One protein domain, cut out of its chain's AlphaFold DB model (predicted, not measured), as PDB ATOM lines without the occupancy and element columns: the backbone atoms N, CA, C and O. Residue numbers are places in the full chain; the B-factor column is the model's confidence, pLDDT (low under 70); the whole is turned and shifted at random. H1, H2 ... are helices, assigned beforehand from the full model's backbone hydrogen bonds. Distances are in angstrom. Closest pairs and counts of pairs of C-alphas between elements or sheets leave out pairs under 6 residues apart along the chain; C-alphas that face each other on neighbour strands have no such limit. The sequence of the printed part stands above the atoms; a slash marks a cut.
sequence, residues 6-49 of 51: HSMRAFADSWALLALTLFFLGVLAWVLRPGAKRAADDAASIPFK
ATOM      1  N   HIS A   6       9.192   1.942 -13.946       86.94
ATOM      2  CA  HIS A   6       9.440   1.953 -12.505       86.94
ATOM      3  C   HIS A   6       8.368   1.222 -11.690       86.94
ATOM      4  O   HIS A   6       8.710   0.537 -10.729       86.94
ATOM      5  N   SER A   7       7.094   1.309 -12.079       86.81
ATOM      6  CA  SER A   7       5.993   0.628 -11.385       86.81
ATOM      7  C   SER A   7       6.044  -0.884 -11.615       86.81
ATOM      8  O   SER A   7       5.932  -1.665 -10.670       86.81
ATOM      9  N   MET A   8       6.278  -1.306 -12.862       86.75
ATOM     10  CA  MET A   8       6.432  -2.727 -13.205       86.75
ATOM     11  C   MET A   8       7.682  -3.325 -12.551       86.75
ATOM     12  O   MET A   8       7.638  -4.439 -12.032       86.75
ATOM     13  N   ARG A   9       8.782  -2.566 -12.520       86.88
ATOM     14  CA  ARG A   9      10.030  -2.954 -11.864       86.88
ATOM     15  C   ARG A   9       9.866  -3.072 -10.354       86.88
ATOM     16  O   ARG A   9      10.286  -4.075  -9.802       86.88
ATOM     17  N   ALA A  10       9.244  -2.102  -9.689       87.81
ATOM     18  CA  ALA A  10       9.046  -2.156  -8.240       87.81
ATOM     19  C   ALA A  10       8.173  -3.351  -7.820       87.81
ATOM     20  O   ALA A  10       8.427  -3.985  -6.798       87.81
ATOM     21  N   PHE A  11       7.174  -3.704  -8.633       86.38
ATOM     22  CA  PHE A  11       6.398  -4.927  -8.445       86.38
ATOM     23  C   PHE A  11       7.250  -6.188  -8.660       86.38
ATOM     24  O   PHE A  11       7.160  -7.125  -7.867       86.38
ATOM     25  N   ALA A  12       8.099  -6.207  -9.691       86.75
ATOM     26  CA  ALA A  12       9.006  -7.316  -9.982       86.75
ATOM     27  C   ALA A  12      10.095  -7.518  -8.915       86.75
ATOM     28  O   ALA A  12      10.399  -8.656  -8.568       86.75
ATOM     29  N   ASP A  13      10.630  -6.429  -8.363       85.50
ATOM     30  CA  ASP A  13      11.608  -6.429  -7.268       85.50
ATOM     31  C   ASP A  13      10.967  -6.842  -5.920       85.50
ATOM     32  O   ASP A  13      11.664  -7.043  -4.924       85.50
ATOM     33  N   SER A  14       9.640  -7.004  -5.869       89.06
ATOM     34  CA  SER A  14       8.913  -7.549  -4.720       89.06
ATOM     35  C   SER A  14       8.738  -9.075  -4.802       89.06
ATOM     36  O   SER A  14       9.023  -9.723  -5.807       89.06
ATOM     37  N   TRP A  15       8.165  -9.677  -3.754       93.81
ATOM     38  CA  TRP A  15       7.834 -11.110  -3.712       93.81
ATOM     39  C   TRP A  15       6.770 -11.555  -4.731       93.81
ATOM     40  O   TRP A  15       6.492 -12.750  -4.850       93.81
ATOM     41  N   ALA A  16       6.164 -10.625  -5.470       91.25
ATOM     42  CA  ALA A  16       5.053 -10.922  -6.358       91.25
ATOM     43  C   ALA A  16       5.419 -11.883  -7.500       91.25
ATOM     44  O   ALA A  16       4.647 -12.798  -7.787       91.25
ATOM     45  N   LEU A  17       6.605 -11.750  -8.112       90.31
ATOM     46  CA  LEU A  17       7.041 -12.687  -9.158       90.31
ATOM     47  C   LEU A  17       7.214 -14.113  -8.627       90.31
ATOM     48  O   LEU A  17       6.823 -15.072  -9.298       90.31
ATOM     49  N   LEU A  18       7.745 -14.265  -7.412       94.44
ATOM     50  CA  LEU A  18       7.866 -15.580  -6.789       94.44
ATOM     51  C   LEU A  18       6.487 -16.173  -6.486       94.44
ATOM     52  O   LEU A  18       6.250 -17.340  -6.790       94.44
ATOM     53  N   ALA A  19       5.564 -15.374  -5.944       95.81
ATOM     54  CA  ALA A  19       4.198 -15.815  -5.674       95.81
ATOM     55  C   ALA A  19       3.480 -16.282  -6.953       95.81
ATOM     56  O   ALA A  19       2.876 -17.354  -6.959       95.81
ATOM     57  N   LEU A  20       3.607 -15.530  -8.052       95.25
ATOM     58  CA  LEU A  20       3.065 -15.912  -9.361       95.25
ATOM     59  C   LEU A  20       3.690 -17.210  -9.885       95.25
ATOM     60  O   LEU A  20       2.978 -18.075 -10.391       95.25
ATOM     61  N   THR A  21       5.004 -17.376  -9.717       96.38
ATOM     62  CA  THR A  21       5.719 -18.588 -10.142       96.38
ATOM     63  C   THR A  21       5.263 -19.810  -9.346       96.38
ATOM     64  O   THR A  21       4.949 -20.844  -9.931       96.38
ATOM     65  N   LEU A  22       5.169 -19.699  -8.019       98.25
ATOM     66  CA  LEU A  22       4.689 -20.783  -7.160       98.25
ATOM     67  C   LEU A  22       3.224 -21.124  -7.438       98.25
ATOM     68  O   LEU A  22       2.880 -22.301  -7.495       98.25
ATOM     69  N   PHE A  23       2.375 -20.117  -7.657       97.94
ATOM     70  CA  PHE A  23       0.989 -20.329  -8.066       97.94
ATOM     71  C   PHE A  23       0.912 -21.098  -9.389       97.94
ATOM     72  O   PHE A  23       0.214 -22.107  -9.475       97.94
ATOM     73  N   PHE A  24       1.675 -20.672 -10.396       97.75
ATOM     74  CA  PHE A  24       1.732 -21.339 -11.694       97.75
ATOM     75  C   PHE A  24       2.201 -22.795 -11.578       97.75
ATOM     76  O   PHE A  24       1.551 -23.698 -12.109       97.75
ATOM     77  N   LEU A  25       3.280 -23.048 -10.834       98.38
ATOM     78  CA  LEU A  25       3.759 -24.406 -10.565       98.38
ATOM     79  C   LEU A  25       2.732 -25.231  -9.780       98.38
ATOM     80  O   LEU A  25       2.570 -26.417 -10.056       98.38
ATOM     81  N   GLY A  26       2.002 -24.614  -8.850       97.31
ATOM     82  CA  GLY A  26       0.905 -25.247  -8.123       97.31
ATOM     83  C   GLY A  26      -0.225 -25.698  -9.051       97.31
ATOM     84  O   GLY A  26      -0.682 -26.836  -8.953       97.31
ATOM     85  N   VAL A  27      -0.627 -24.848 -10.003       96.75
ATOM     86  CA  VAL A  27      -1.615 -25.202 -11.035       96.75
ATOM     87  C   VAL A  27      -1.087 -26.317 -11.939       96.75
ATOM     88  O   VAL A  27      -1.806 -27.288 -12.176       96.75
ATOM     89  N   LEU A  28       0.165 -26.235 -12.400       95.75
ATOM     90  CA  LEU A  28       0.781 -27.300 -13.199       95.75
ATOM     91  C   LEU A  28       0.793 -28.633 -12.451       95.75
ATOM     92  O   LEU A  28       0.363 -29.642 -13.000       95.75
ATOM     93  N   ALA A  29       1.231 -28.644 -11.193       95.50
ATOM     94  CA  ALA A  29       1.236 -29.848 -10.371       95.50
ATOM     95  C   ALA A  29      -0.181 -30.413 -10.173       95.50
ATOM     96  O   ALA A  29      -0.375 -31.627 -10.197       95.50
ATOM     97  N   TRP A  30      -1.187 -29.546 -10.023       91.50
ATOM     98  CA  TRP A  30      -2.584 -29.956  -9.894       91.50
ATOM     99  C   TRP A  30      -3.146 -30.587 -11.172       91.50
ATOM    100  O   TRP A  30      -3.847 -31.598 -11.095       91.50
ATOM    101  N   VAL A  31      -2.842 -30.003 -12.335       90.56
ATOM    102  CA  VAL A  31      -3.292 -30.493 -13.649       90.56
ATOM    103  C   VAL A  31      -2.550 -31.770 -14.046       90.56
ATOM    104  O   VAL A  31      -3.165 -32.701 -14.560       90.56
ATOM    105  N   LEU A  32      -1.245 -31.844 -13.780       90.56
ATOM    106  CA  LEU A  32      -0.394 -32.987 -14.129       90.56
ATOM    107  C   LEU A  32      -0.423 -34.113 -13.085       90.56
ATOM    108  O   LEU A  32       0.215 -35.149 -13.282       90.56
ATOM    109  N   ARG A  33      -1.158 -33.946 -11.977       91.25
ATOM    110  CA  ARG A  33      -1.306 -34.975 -10.942       91.25
ATOM    111  C   ARG A  33      -1.804 -36.297 -11.559       91.25
ATOM    112  O   ARG A  33      -2.802 -36.296 -12.290       91.25
ATOM    113  N   PRO A  34      -1.196 -37.448 -11.207       79.44
ATOM    114  CA  PRO A  34      -1.678 -38.753 -11.646       79.44
ATOM    115  C   PRO A  34      -3.116 -38.968 -11.144       79.44
ATOM    116  O   PRO A  34      -3.370 -38.972  -9.943       79.44
ATOM    117  N   GLY A  35      -4.068 -39.080 -12.076       79.69
ATOM    118  CA  GLY A  35      -5.508 -39.190 -11.793       79.69
ATOM    119  C   GLY A  35      -6.371 -38.062 -12.372       79.69
ATOM    120  O   GLY A  35      -7.569 -38.263 -12.554       79.69
ATOM    121  N   ALA A  36      -5.780 -36.926 -12.765       79.56
ATOM    122  CA  ALA A  36      -6.503 -35.839 -13.445       79.56
ATOM    123  C   ALA A  36      -7.090 -36.266 -14.807       79.56
ATOM    124  O   ALA A  36      -8.084 -35.706 -15.266       79.56
ATOM    125  N   LYS A  37      -6.522 -37.323 -15.409       80.06
ATOM    126  CA  LYS A  37      -6.979 -37.910 -16.672       80.06
ATOM    127  C   LYS A  37      -8.457 -38.312 -16.641       80.06
ATOM    128  O   LYS A  37      -9.155 -38.076 -17.611       80.06
ATOM    129  N   ARG A  38      -8.960 -38.846 -15.522       83.25
ATOM    130  CA  ARG A  38     -10.343 -39.343 -15.442       83.25
ATOM    131  C   ARG A  38     -11.379 -38.232 -15.622       83.25
ATOM    132  O   ARG A  38     -12.365 -38.439 -16.307       83.25
ATOM    133  N   ALA A  39     -11.118 -37.049 -15.067       82.31
ATOM    134  CA  ALA A  39     -11.993 -35.891 -15.243       82.31
ATOM    135  C   ALA A  39     -11.966 -35.364 -16.689       82.31
ATOM    136  O   ALA A  39     -13.000 -34.957 -17.213       82.31
ATOM    137  N   ALA A  40     -10.798 -35.397 -17.339       84.94
ATOM    138  CA  ALA A  40     -10.664 -35.023 -18.746       84.94
ATOM    139  C   ALA A  40     -11.360 -36.033 -19.675       84.94
ATOM    140  O   ALA A  40     -12.093 -35.623 -20.571       84.94
ATOM    141  N   ASP A  41     -11.183 -37.333 -19.424       86.44
ATOM    142  CA  ASP A  41     -11.834 -38.419 -20.164       86.44
ATOM    143  C   ASP A  41     -13.368 -38.353 -19.992       86.44
ATOM    144  O   ASP A  41     -14.110 -38.427 -20.973       86.44
ATOM    145  N   ASP A  42     -13.860 -38.128 -18.766       85.62
ATOM    146  CA  ASP A  42     -15.292 -37.956 -18.490       85.62
ATOM    147  C   ASP A  42     -15.872 -36.729 -19.208       85.62
ATOM    148  O   ASP A  42     -16.962 -36.827 -19.776       85.62
ATOM    149  N   ALA A  43     -15.157 -35.600 -19.237       86.62
ATOM    150  CA  ALA A  43     -15.585 -34.402 -19.962       86.62
ATOM    151  C   ALA A  43     -15.587 -34.613 -21.487       86.62
ATOM    152  O   ALA A  43     -16.532 -34.210 -22.164       86.62
ATOM    153  N   ALA A  44     -14.571 -35.294 -22.024       86.88
ATOM    154  CA  ALA A  44     -14.490 -35.641 -23.441       86.88
ATOM    155  C   ALA A  44     -15.602 -36.610 -23.874       86.88
ATOM    156  O   ALA A  44     -15.994 -36.611 -25.038       86.88
ATOM    157  N   SER A  45     -16.131 -37.413 -22.943       88.31
ATOM    158  CA  SER A  45     -17.248 -38.325 -23.203       88.31
ATOM    159  C   SER A  45     -18.623 -37.647 -23.232       88.31
ATOM    160  O   SER A  45     -19.569 -38.277 -23.691       88.31
ATOM    161  N   ILE A  46     -18.762 -36.389 -22.779       85.19
ATOM    162  CA  ILE A  46     -20.058 -35.679 -22.713       85.19
ATOM    163  C   ILE A  46     -20.795 -35.667 -24.067       85.19
ATOM    164  O   ILE A  46     -21.954 -36.060 -24.073       85.19
ATOM    165  N   PRO A  47     -20.169 -35.320 -25.212       81.31
ATOM    166  CA  PRO A  47     -20.856 -35.302 -26.510       81.31
ATOM    167  C   PRO A  47     -21.247 -36.690 -27.041       81.31
ATOM    168  O   PRO A  47     -21.950 -36.787 -28.038       81.31
ATOM    169  N   PHE A  48     -20.735 -37.759 -26.423       82.25
ATOM    170  CA  PHE A  48     -21.004 -39.151 -26.790       82.25
ATOM    171  C   PHE A  48     -21.923 -39.852 -25.779       82.25
ATOM    172  O   PHE A  48     -22.231 -41.030 -25.947       82.25
ATOM    173  N   LYS A  49     -22.330 -39.146 -24.718       75.19
ATOM    174  CA  LYS A  49     -23.335 -39.576 -23.746       75.19
ATOM    175  C   LYS A  49     -24.702 -39.080 -24.220       75.19
ATOM    176  O   LYS A  49     -25.273 -38.182 -23.617       75.19
TER     177      LYS A  49
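AT A GLANCE: This is residues 6 to 49 of the 51 residues of the protein "Cbb3-type cytochrome oxidase subunit" of Aurantimonas coralicida (UniProt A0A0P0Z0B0). One long helix, H2, makes the middle of an extended, rod-like chain, with a short helix turned off at each end, H1 before it and H3 after it. No part folds back on another, and residues 6 to 49 stand free. The printed part has 44 residues with three named helices in the order H1, H2, H3 and no named strand; the class is all helix. The radius of gyration of the C-alphas is 17.6 A, and the spans are 54 by 21 by 7 A.

HOW THE PARTS SIT: H2, residues 16 to 32, touches no helix. H1, residues 6 to 12, is close to H2 but not clearly touching: their closest C-alphas, of Phe 11 and Leu 17, are 7.8 A apart. They run the same way at a steep tilt of 44 degrees. H3, residues 37 to 44, is apart from H2 and from H1. In H1, H2 and H3 every O i to N i+4 pair is within hydrogen-bond range.

IN THESE COORDINATES: H2 is 24.0 A long, from C-alpha 16 at (5.053, -10.922, -6.358) to C-alpha 32 at (-0.394, -32.987, -14.129). H1 measures 9.6 A and H3 10.4 A, ending at C-alpha 44 at (-14.490, -35.641, -23.441).

THE WHOLE: The C-alphas of His 6 and Lys 49, the two farthest apart, are 54.1 A apart. The printed part has no cut, and both links are tight. The mean pLDDT of the printed part is 88.8, and no printed residue is under 70.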